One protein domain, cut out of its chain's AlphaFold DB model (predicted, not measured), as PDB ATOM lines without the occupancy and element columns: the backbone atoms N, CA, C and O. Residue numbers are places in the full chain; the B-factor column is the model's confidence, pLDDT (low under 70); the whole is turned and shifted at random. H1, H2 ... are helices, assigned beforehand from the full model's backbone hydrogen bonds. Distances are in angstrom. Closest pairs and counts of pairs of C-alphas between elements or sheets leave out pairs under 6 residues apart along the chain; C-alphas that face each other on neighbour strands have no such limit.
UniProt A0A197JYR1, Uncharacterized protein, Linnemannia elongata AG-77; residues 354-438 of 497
ATOM      1  N   TRP A 354      46.224   0.194  -2.017       62.97
ATOM      2  CA  TRP A 354      45.686   1.437  -2.577       62.97
ATOM      3  C   TRP A 354      44.811   1.194  -3.817       62.97
ATOM      4  O   TRP A 354      43.783   1.856  -3.990       62.97
ATOM      5  N   GLN A 355      45.184   0.223  -4.657       65.25
ATOM      6  CA  GLN A 355      44.394  -0.293  -5.779       65.25
ATOM      7  C   GLN A 355      43.079  -0.925  -5.303       65.25
ATOM      8  O   GLN A 355      42.070  -0.826  -6.003       65.25
ATOM      9  N   GLN A 356      43.040  -1.501  -4.091       70.69
ATOM     10  CA  GLN A 356      41.785  -1.922  -3.467       70.69
ATOM     11  C   GLN A 356      40.813  -0.735  -3.361       70.69
ATOM     12  O   GLN A 356      40.960   0.189  -2.555       70.69
ATOM     13  N   THR A 357      39.770  -0.801  -4.191       59.62
ATOM     14  CA  THR A 357      38.808   0.274  -4.486       59.62
ATOM     15  C   THR A 357      38.182   0.922  -3.254       59.62
ATOM     16  O   THR A 357      37.817   2.098  -3.299       59.62
ATOM     17  N   TRP A 358      38.092   0.197  -2.139       75.94
ATOM     18  CA  TRP A 358      37.578   0.694  -0.866       75.94
ATOM     19  C   TRP A 358      38.447   1.796  -0.244       75.94
ATOM     20  O   TRP A 358      37.902   2.810   0.207       75.94
ATOM     21  N   LEU A 359      39.780   1.648  -0.248       70.62
ATOM     22  CA  LEU A 359      40.680   2.657   0.324       70.62
ATOM     23  C   LEU A 359      40.699   3.908  -0.558       70.62
ATOM     24  O   LEU A 359      40.487   5.012  -0.053       70.62
ATOM     25  N   ARG A 360      40.823   3.730  -1.882       74.44
ATOM     26  CA  ARG A 360      40.716   4.814  -2.870       74.44
ATOM     27  C   ARG A 360      39.397   5.579  -2.743       74.44
ATOM     28  O   ARG A 360      39.420   6.804  -2.689       74.44
ATOM     29  N   THR A 361      38.262   4.883  -2.638       75.00
ATOM     30  CA  THR A 361      36.941   5.515  -2.455       75.00
ATOM     31  C   THR A 361      36.855   6.273  -1.130       75.00
ATOM     32  O   THR A 361      36.343   7.390  -1.108       75.00
ATOM     33  N   ARG A 362      37.386   5.730  -0.023       75.31
ATOM     34  CA  ARG A 362      37.396   6.444   1.267       75.31
ATOM     35  C   ARG A 362      38.289   7.680   1.260       75.31
ATOM     36  O   ARG A 362      37.864   8.708   1.777       75.31
ATOM     37  N   ILE A 363      39.488   7.594   0.689       74.69
ATOM     38  CA  ILE A 363      40.409   8.734   0.595       74.69
ATOM     39  C   ILE A 363      39.823   9.802  -0.332       74.69
ATOM     40  O   ILE A 363      39.758  10.962   0.065       74.69
ATOM     41  N   MET A 364      39.286   9.416  -1.496       72.81
ATOM     42  CA  MET A 364      38.565  10.344  -2.373       72.81
ATOM     43  C   MET A 364      37.390  11.012  -1.658       72.81
ATOM     44  O   MET A 364      37.285  12.225  -1.725       72.81
ATOM     45  N   HIS A 365      36.565  10.278  -0.905       75.81
ATOM     46  CA  HIS A 365      35.443  10.867  -0.163       75.81
ATOM     47  C   HIS A 365      35.901  11.844   0.944       75.81
ATOM     48  O   HIS A 365      35.216  12.828   1.228       75.81
ATOM     49  N   VAL A 366      37.060  11.605   1.571       78.12
ATOM     50  CA  VAL A 366      37.661  12.553   2.528       78.12
ATOM     51  C   VAL A 366      38.198  13.799   1.813       78.12
ATOM     52  O   VAL A 366      38.044  14.901   2.334       78.12
ATOM     53  N   ILE A 367      38.783  13.646   0.620       79.12
ATOM     54  CA  ILE A 367      39.287  14.759  -0.197       79.12
ATOM     55  C   ILE A 367      38.134  15.588  -0.782       79.12
ATOM     56  O   ILE A 367      38.159  16.809  -0.673       79.12
ATOM     57  N   THR A 368      37.093  14.971  -1.345       78.25
ATOM     58  CA  THR A 368      35.928  15.712  -1.859       78.25
ATOM     59  C   THR A 368      35.194  16.420  -0.726       78.25
ATOM     60  O   THR A 368      34.914  17.608  -0.843       78.25
ATOM     61  N   GLY A 369      34.990  15.750   0.414       79.44
ATOM     62  CA  GLY A 369      34.372  16.365   1.591       79.44
ATOM     63  C   GLY A 369      35.190  17.520   2.184       79.44
ATOM     64  O   GLY A 369      34.612  18.493   2.666       79.44
ATOM     65  N   SER A 370      36.528  17.469   2.136       80.12
ATOM     66  CA  SER A 370      37.361  18.594   2.589       80.12
ATOM     67  C   SER A 370      37.362  19.757   1.591       80.12
ATOM     68  O   SER A 370      37.282  20.909   2.018       80.12
ATOM     69  N   VAL A 371      37.352  19.481   0.283       81.94
ATOM     70  CA  VAL A 371      37.185  20.499  -0.770       81.94
ATOM     71  C   VAL A 371      35.817  21.184  -0.670       81.94
ATOM     72  O   VAL A 371      35.757  22.411  -0.704       81.94
ATOM     73  N   GLU A 372      34.732  20.434  -0.456       77.25
ATOM     74  CA  GLU A 372      33.392  20.986  -0.207       77.25
ATOM     75  C   GLU A 372      33.383  21.931   1.003       77.25
ATOM     76  O   GLU A 372      32.880  23.053   0.910       77.25
ATOM     77  N   ILE A 373      34.003  21.531   2.120       76.50
ATOM     78  CA  ILE A 373      34.140  22.379   3.314       76.50
ATOM     79  C   ILE A 373      34.924  23.664   3.004       76.50
ATOM     80  O   ILE A 373      34.505  24.745   3.423       76.50
ATOM     81  N   ILE A 374      36.025  23.580   2.250       80.94
ATOM     82  CA  ILE A 374      36.822  24.750   1.844       80.94
ATOM     83  C   ILE A 374      35.995  25.696   0.961       80.94
ATOM     84  O   ILE A 374      36.019  26.907   1.190       80.94
ATOM     85  N   ILE A 375      35.221  25.167   0.007       80.31
ATOM     86  CA  ILE A 375      34.332  25.959  -0.855       80.31
ATOM     87  C   ILE A 375      33.242  26.644  -0.021       80.31
ATOM     88  O   ILE A 375      33.033  27.847  -0.173       80.31
ATOM     89  N   ILE A 376      32.588  25.929   0.901       78.69
ATOM     90  CA  ILE A 376      31.563  26.500   1.794       78.69
ATOM     91  C   ILE A 376      32.155  27.641   2.631       78.69
ATOM     92  O   ILE A 376      31.571  28.725   2.688       78.69
ATOM     93  N   ILE A 377      33.331  27.433   3.234       80.19
ATOM     94  CA  ILE A 377      34.034  28.476   3.992       80.19
ATOM     95  C   ILE A 377      34.330  29.673   3.080       80.19
ATOM     96  O   ILE A 377      33.972  30.796   3.425       80.19
ATOM     97  N   TRP A 378      34.903  29.459   1.894       87.88
ATOM     98  CA  TRP A 378      35.227  30.532   0.947       87.88
ATOM     99  C   TRP A 378      33.994  31.338   0.504       87.88
ATOM    100  O   TRP A 378      34.041  32.571   0.502       87.88
ATOM    101  N   VAL A 379      32.869  30.675   0.212       84.94
ATOM    102  CA  VAL A 379      31.599  31.340  -0.131       84.94
ATOM    103  C   VAL A 379      31.092  32.184   1.041       84.94
ATOM    104  O   VAL A 379      30.725  33.342   0.841       84.94
ATOM    105  N   VAL A 380      31.127  31.663   2.274       83.19
ATOM    106  CA  VAL A 380      30.736  32.419   3.480       83.19
ATOM    107  C   VAL A 380      31.644  33.637   3.694       83.19
ATOM    108  O   VAL A 380      31.151  34.730   3.991       83.19
ATOM    109  N   LEU A 381      32.955  33.496   3.483       80.88
ATOM    110  CA  LEU A 381      33.922  34.599   3.554       80.88
ATOM    111  C   LEU A 381      33.669  35.669   2.481       80.88
ATOM    112  O   LEU A 381      33.741  36.864   2.771       80.88
ATOM    113  N   LYS A 382      33.311  35.277   1.253       85.06
ATOM    114  CA  LYS A 382      32.998  36.228   0.175       85.06
ATOM    115  C   LYS A 382      31.650  36.920   0.358       85.06
ATOM    116  O   LYS A 382      31.581  38.141   0.220       85.06
ATOM    117  N   ALA A 383      30.604  36.186   0.737       82.44
ATOM    118  CA  ALA A 383      29.274  36.746   0.979       82.44
ATOM    119  C   ALA A 383      29.279  37.756   2.141       82.44
ATOM    120  O   ALA A 383      28.701  38.841   2.046       82.44
ATOM    121  N   SER A 384      29.988  37.440   3.225       80.81
ATOM    122  CA  SER A 384      30.174  38.352   4.359       80.81
ATOM    123  C   SER A 384      31.065  39.553   4.021       80.81
ATOM    124  O   SER A 384      30.735  40.662   4.433       80.81
ATOM    125  N   GLN A 385      32.142  39.382   3.238       81.62
ATOM    126  CA  GLN A 385      32.944  40.502   2.731       81.62
ATOM    127  C   GLN A 385      32.067  41.468   1.915       81.62
ATOM    128  O   GLN A 385      32.077  42.664   2.195       81.62
ATOM    129  N   ALA A 386      31.261  40.955   0.980       80.81
ATOM    130  CA  ALA A 386      30.320  41.755   0.192       80.81
ATOM    131  C   ALA A 386      29.248  42.442   1.062       80.81
ATOM    132  O   ALA A 386      28.920  43.608   0.860       80.81
ATOM    133  N   THR A 387      28.738  41.743   2.080       79.44
ATOM    134  CA  THR A 387      27.775  42.310   3.037       79.44
ATOM    135  C   THR A 387      28.386  43.478   3.815       79.44
ATOM    136  O   THR A 387      27.754  44.521   3.971       79.44
ATOM    137  N   LEU A 388      29.632  43.344   4.277       78.19
ATOM    138  CA  LEU A 388      30.337  44.408   4.996       78.19
ATOM    139  C   LEU A 388      30.622  45.612   4.098       78.19
ATOM    140  O   LEU A 388      30.367  46.743   4.517       78.19
ATOM    141  N   THR A 389      31.066  45.394   2.855       79.94
ATOM    142  CA  THR A 389      31.300  46.499   1.915       79.94
ATOM    143  C   THR A 389      30.009  47.225   1.542       79.94
ATOM    144  O   THR A 389      30.047  48.446   1.386       79.94
ATOM    145  N   TRP A 390      28.867  46.528   1.494       75.50
ATOM    146  CA  TRP A 390      27.542  47.141   1.336       75.50
ATOM    147  C   TRP A 390      27.148  48.034   2.526       75.50
ATOM    148  O   TRP A 390      26.603  49.117   2.329       75.50
ATOM    149  N   PHE A 391      27.529  47.666   3.755       74.12
ATOM    150  CA  PHE A 391      27.435  48.544   4.934       74.12
ATOM    151  C   PHE A 391      28.512  49.655   4.982       74.12
ATOM    152  O   PHE A 391      28.661  50.336   5.998       74.12
ATOM    153  N   GLY A 392      29.292  49.846   3.911       79.50
ATOM    154  CA  GLY A 392      30.386  50.819   3.852       79.50
ATOM    155  C   GLY A 392      31.625  50.427   4.668       79.50
ATOM    156  O   GLY A 392      32.545  51.233   4.809       79.50
ATOM    157  N   VAL A 393      31.673  49.201   5.197       77.06
ATOM    158  CA  VAL A 393      32.800  48.667   5.968       77.06
ATOM    159  C   VAL A 393      33.735  47.923   5.018       77.06
ATOM    160  O   VAL A 393      33.428  46.832   4.547       77.06
ATOM    161  N   LYS A 394      34.901  48.505   4.727       83.25
ATOM    162  CA  LYS A 394      35.969  47.843   3.965       83.25
ATOM    163  C   LYS A 394      37.030  47.321   4.947       83.25
ATOM    164  O   LYS A 394      37.946  48.082   5.256       83.25
ATOM    165  N   PRO A 395      36.910  46.084   5.479       77.56
ATOM    166  CA  PRO A 395      37.962  45.510   6.316       77.56
ATOM    167  C   PRO A 395      39.244  45.401   5.488       77.56
ATOM    168  O   PRO A 395      39.210  44.897   4.362       77.56
ATOM    169  N   LYS A 396      40.362  45.894   6.025       81.25
ATOM    170  CA  LYS A 396      41.665  45.828   5.350       81.25
ATOM    171  C   LYS A 396      42.285  44.446   5.513       81.25
ATOM    172  O   LYS A 396      42.935  43.954   4.598       81.25
ATOM    173  N   ASN A 397      42.048  43.823   6.668       83.19
ATOM    174  CA  ASN A 397      42.670  42.569   7.071       83.19
ATOM    175  C   ASN A 397      41.640  41.499   7.456       83.19
ATOM    176  O   ASN A 397      40.567  41.793   7.986       83.19
ATOM    177  N   MET A 398      42.011  40.230   7.275       74.50
ATOM    178  CA  MET A 398      41.193  39.082   7.686       74.50
ATOM    179  C   MET A 398      40.939  39.049   9.204       74.50
ATOM    180  O   MET A 398      39.875  38.629   9.654       74.50
ATOM    181  N   SER A 399      41.896  39.540   9.997       74.94
ATOM    182  CA  SER A 399      41.777  39.697  11.450       74.94
ATOM    183  C   SER A 399      40.732  40.744  11.849       74.94
ATOM    184  O   SER A 399      39.974  40.510  12.784       74.94
ATOM    185  N   GLU A 400      40.632  41.862  11.123       72.19
ATOM    186  CA  GLU A 400      39.589  42.878  11.331       72.19
ATOM    187  C   GLU A 400      38.202  42.321  10.985       72.19
ATOM    188  O   GLU A 400      37.253  42.521  11.740       72.19
ATOM    189  N   TRP A 401      38.093  41.571   9.882       77.69
ATOM    190  CA  TRP A 401      36.864  40.872   9.487       77.69
ATOM    191  C   TRP A 401      36.439  39.833  10.547       77.69
ATOM    192  O   TRP A 401      35.284  39.830  10.979       77.69
ATOM    193  N   LEU A 402      37.379  39.019  11.051       74.56
ATOM    194  CA  LEU A 402      37.132  38.055  12.133       74.56
ATOM    195  C   LEU A 402      36.710  38.755  13.434       74.56
ATOM    196  O   LEU A 402      35.733  38.343  14.055       74.56
ATOM    197  N   MET A 403      37.389  39.836  13.825       72.81
ATOM    198  CA  MET A 403      37.033  40.632  15.008       72.81
ATOM    199  C   MET A 403      35.677  41.337  14.867       72.81
ATOM    200  O   MET A 403      34.998  41.552  15.869       72.81
ATOM    201  N   PHE A 404      35.243  41.666  13.649       68.00
ATOM    202  CA  PHE A 404      33.917  42.239  13.412       68.00
ATOM    203  C   PHE A 404      32.784  41.201  13.504       68.00
ATOM    204  O   PHE A 404      31.652  41.553  13.823       68.00
ATOM    205  N   ILE A 405      33.049  39.921  13.233       70.56
ATOM    206  CA  ILE A 405      32.001  38.881  13.239       70.56
ATOM    207  C   ILE A 405      31.998  38.072  14.540       70.56
ATOM    208  O   ILE A 405      30.928  37.757  15.058       70.56
ATOM    209  N   TYR A 406      33.178  37.771  15.080       69.38
ATOM    210  CA  TYR A 406      33.373  36.898  16.243       69.38
ATOM    211  C   TYR A 406      34.044  37.592  17.436       69.38
ATOM    212  O   TYR A 406      34.040  37.045  18.538       69.38
ATOM    213  N   GLY A 407      34.626  38.780  17.247       72.81
ATOM    214  CA  GLY A 407      35.267  39.522  18.331       72.81
ATOM    215  C   GLY A 407      34.257  40.014  19.370       72.81
ATOM    216  O   GLY A 407      33.151  40.452  19.039       72.81
ATOM    217  N   GLN A 408      34.646  39.981  20.646       60.00
ATOM    218  CA  GLN A 408      33.854  40.597  21.708       60.00
ATOM    219  C   GLN A 408      33.725  42.104  21.447       60.00
ATOM    220  O   GLN A 408      34.714  42.819  21.284       60.00
ATOM    221  N   ARG A 409      32.484  42.605  21.430       58.97
ATOM    222  CA  ARG A 409      32.184  44.023  21.158       58.97
ATOM    223  C   ARG A 409      32.876  44.979  22.127       58.97
ATOM    224  O   ARG A 409      33.193  46.106  21.754       58.97
ATOM    225  N   ASP A 410      33.130  44.513  23.342       59.53
ATOM    226  CA  ASP A 410      33.697  45.312  24.421       59.53
ATOM    227  C   ASP A 410      35.224  45.436  24.312       59.53
ATOM    228  O   ASP A 410      35.771  46.475  24.683       59.53
ATOM    229  N   THR A 411      35.905  44.454  23.708       61.22
ATOM    230  CA  THR A 411      37.356  44.488  23.427       61.22
ATOM    231  C   THR A 411      37.692  45.050  22.044       61.22
ATOM    232  O   THR A 411      38.844  45.385  21.775       61.22
ATOM    233  N   ALA A 412      36.698  45.207  21.165       62.66
ATOM    234  CA  ALA A 412      36.874  45.831  19.860       62.66
ATOM    235  C   ALA A 412      37.399  47.281  19.986       62.66
ATOM    236  O   ALA A 412      36.916  48.069  20.807       62.66
ATOM    237  N   GLY A 413      38.380  47.636  19.149       70.75
ATOM    238  CA  GLY A 413      39.001  48.966  19.140       70.75
ATOM    239  C   GLY A 413      38.018  50.100  18.820       70.75
ATOM    240  O   GLY A 413      36.925  49.869  18.297       70.75
ATOM    241  N   SER A 414      38.415  51.343  19.106       70.94
ATOM    242  CA  SER A 414      37.572  52.542  18.948       70.94
ATOM    243  C   SER A 414      36.920  52.649  17.563       70.94
ATOM    244  O   SER A 414      35.708  52.836  17.486       70.94
ATOM    245  N   GLN A 415      37.676  52.416  16.485       60.72
ATOM    246  CA  GLN A 415      37.153  52.408  15.109       60.72
ATOM    247  C   GLN A 415      36.061  51.351  14.884       60.72
ATOM    248  O   GLN A 415      35.059  51.625  14.230       60.72
ATOM    249  N   ALA A 416      36.209  50.147  15.445       62.19
ATOM    250  CA  ALA A 416      35.195  49.100  15.322       62.19
ATOM    251  C   ALA A 416      33.925  49.463  16.108       62.19
ATOM    252  O   ALA A 416      32.818  49.288  15.599       62.19
ATOM    253  N   LYS A 417      34.063  50.038  17.312       72.81
ATOM    254  CA  LYS A 417      32.931  50.553  18.107       72.81
ATOM    255  C   LYS A 417      32.204  51.699  17.398       72.81
ATOM    256  O   LYS A 417      30.973  51.709  17.369       72.81
ATOM    257  N   GLU A 418      32.938  52.612  16.766       74.25
ATOM    258  CA  GLU A 418      32.363  53.682  15.947       74.25
ATOM    259  C   GLU A 418      31.627  53.127  14.717       74.25
ATOM    260  O   GLU A 418      30.494  53.533  14.452       74.25
ATOM    261  N   LEU A 419      32.202  52.139  14.023       64.44
ATOM    262  CA  LEU A 419      31.554  51.442  12.909       64.44
ATOM    263  C   LEU A 419      30.279  50.709  13.347       64.44
ATOM    264  O   LEU A 419      29.257  50.835  12.675       64.44
ATOM    265  N   TYR A 420      30.271  50.028  14.497       66.88
ATOM    266  CA  TYR A 420      29.041  49.455  15.060       66.88
ATOM    267  C   TYR A 420      27.992  50.532  15.372       66.88
ATOM    268  O   TYR A 420      26.811  50.347  15.070       66.88
ATOM    269  N   ALA A 421      28.400  51.672  15.938       73.50
ATOM    270  CA  ALA A 421      27.504  52.799  16.201       73.50
ATOM    271  C   ALA A 421      27.000  53.471  14.910       73.50
ATOM    272  O   ALA A 421      25.885  53.998  14.889       73.50
ATOM    273  N   LYS A 422      27.791  53.448  13.832       73.94
ATOM    274  CA  LYS A 422      27.401  53.916  12.498       73.94
ATOM    275  C   LYS A 422      26.410  52.954  11.844       73.94
ATOM    276  O   LYS A 422      25.312  53.381  11.522       73.94
ATOM    277  N   VAL A 423      26.706  51.653  11.780       65.69
ATOM    278  CA  VAL A 423      25.775  50.621  11.274       65.69
ATOM    279  C   VAL A 423      24.460  50.617  12.066       65.69
ATOM    280  O   VAL A 423      23.391  50.445  11.484       65.69
ATOM    281  N   ARG A 424      24.496  50.885  13.380       71.25
ATOM    282  CA  ARG A 424      23.284  51.048  14.204       71.25
ATOM    283  C   ARG A 424      22.469  52.292  13.820       71.25
ATOM    284  O   ARG A 424      21.246  52.200  13.793       71.25
ATOM    285  N   ARG A 425      23.115  53.425  13.515       71.44
ATOM    286  CA  ARG A 425      22.460  54.668  13.054       71.44
ATOM    287  C   ARG A 425      21.927  54.546  11.624       71.44
ATOM    288  O   ARG A 425      20.760  54.837  11.378       71.44
ATOM    289  N   ASP A 426      22.742  54.053  10.701       65.12
ATOM    290  CA  ASP A 426      22.402  53.951   9.279       65.12
ATOM    291  C   ASP A 426      21.393  52.816   9.021       65.12
ATOM    292  O   ASP A 426      20.464  52.973   8.230       65.12
ATOM    293  N   GLY A 427      21.462  51.722   9.790       61.66
ATOM    294  CA  GLY A 427      20.420  50.691   9.834       61.66
ATOM    295  C   GLY A 427      19.084  51.176  10.417       61.66
ATOM    296  O   GLY A 427      18.043  50.597  10.108       61.66
ATOM    297  N   LEU A 428      19.081  52.251  11.218       51.69
ATOM    298  CA  LEU A 428      17.861  52.962  11.621       51.69
ATOM    299  C   LEU A 428      17.356  53.889  10.503       51.69
ATOM    300  O   LEU A 428      16.159  53.893  10.220       51.69
ATOM    301  N   ARG A 429      18.246  54.609   9.809       53.84
ATOM    302  CA  ARG A 429      17.877  55.470   8.667       53.84
ATOM    303  C   ARG A 429      17.299  54.681   7.490       53.84
ATOM    304  O   ARG A 429      16.282  55.083   6.940       53.84
ATOM    305  N   MET A 430      17.851  53.510   7.174       45.97
ATOM    306  CA  MET A 430      17.291  52.590   6.168       45.97
ATOM    307  C   MET A 430      15.861  52.124   6.500       45.97
ATOM    308  O   MET A 430      15.086  51.834   5.589       45.97
ATOM    309  N   ARG A 431      15.479  52.078   7.787       49.81
ATOM    310  CA  ARG A 431      14.086  51.822   8.199       49.81
ATOM    311  C   ARG A 431      13.198  53.044   7.988       49.81
ATOM    312  O   ARG A 431      12.089  52.880   7.499       49.81
ATOM    313  N   GLN A 432      13.688  54.241   8.314       49.50
ATOM    314  CA  GLN A 432      12.952  55.491   8.089       49.50
ATOM    315  C   GLN A 432      12.680  55.718   6.598       49.50
ATOM    316  O   GLN A 432      11.543  55.992   6.239       49.50
ATOM    317  N   VAL A 433      13.671  55.510   5.722       46.31
ATOM    318  CA  VAL A 433      13.487  55.654   4.266       46.31
ATOM    319  C   VAL A 433      12.440  54.671   3.730       46.31
ATOM    320  O   VAL A 433      11.584  55.089   2.961       46.31
ATOM    321  N   LYS A 434      12.436  53.403   4.177       47.12
ATOM    322  CA  LYS A 434      11.393  52.435   3.782       47.12
ATOM    323  C   LYS A 434      10.001  52.770   4.323       47.12
ATOM    324  O   LYS A 434       9.029  52.564   3.611       47.12
ATOM    325  N   ALA A 435       9.902  53.287   5.548       48.56
ATOM    326  CA  ALA A 435       8.626  53.749   6.095       48.56
ATOM    327  C   ALA A 435       8.086  54.981   5.344       48.56
ATOM    328  O   ALA A 435       6.879  55.149   5.243       48.56
ATOM    329  N   PHE A 436       8.968  55.823   4.794       46.09
ATOM    330  CA  PHE A 436       8.584  57.042   4.078       46.09
ATOM    331  C   PHE A 436       8.259  56.816   2.591       46.09
ATOM    332  O   PHE A 436       7.498  57.587   2.011       46.09
ATOM    333  N   THR A 437       8.820  55.777   1.957       45.47
ATOM    334  CA  THR A 437       8.491  55.418   0.564       45.47
ATOM    335  C   THR A 437       7.254  54.533   0.429       45.47
ATOM    336  O   THR A 437       6.711  54.434  -0.668       45.47
ATOM    337  N   GLN A 438       6.771  53.925   1.515       43.62
ATOM    338  CA  GLN A 438       5.543  53.132   1.521       43.62
ATOM    339  C   GLN A 438       4.330  53.995   1.910       43.62
ATOM    340  O   GLN A 438       3.701  53.779   2.944       43.62
TER     341      GLN A 438
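What this domain is: This is residues 354 to 438 of the 497 residues of an uncharacterized protein of Linnemannia elongata AG-77 (UniProt A0A197JYR1). A long straight helix, H1, makes the stem of a loose T, and H3 lies crosswise beyond its last residues as the bar, with short H2 in the corner between them. Residues 355 to 362 and 364 to 380 stick out at one end, 428 to 438 at another. The printed part has 85 residues, all helix by class, in the order H1, H2, H3; it is extended, with a radius of gyration of the C-alphas of 20.6 A and spans of 66 by 37 by 19 A.

Where its parts are: Find C-alpha 357 at (38.808, 0.274, -4.486); from there H1 runs to residue 390, 48.6 A. H2 is residues 398 to 405. H3, residues 414 to 437, runs 34.5 A to C-alpha 437 at (8.491, 55.418, 0.564).

How they stand to each other: H1 and H2 are close but not clearly touching, about perpendicular at 74 degrees; their closest C-alphas, Gln 385 and Trp 401, are 7.8 A apart. H2 and H3 are likewise close but not clearly touching, at a steep tilt of 55 degrees, the same way; look at the closest C-alphas, Phe 404 and Ala 416, 7.2 A apart. H1 and H3 are apart. Each O i to N i+4 pair is within hydrogen-bond range in H1 and H2, and 19 of 20 in H3.

The domain as a whole: The C-alphas of Gln 355 and Phe 436, the two farthest apart, are 68.3 A apart. The printed part has no cut, and both links are short. Confidence is low, under 70, in 28 residues, among them 426 to 438.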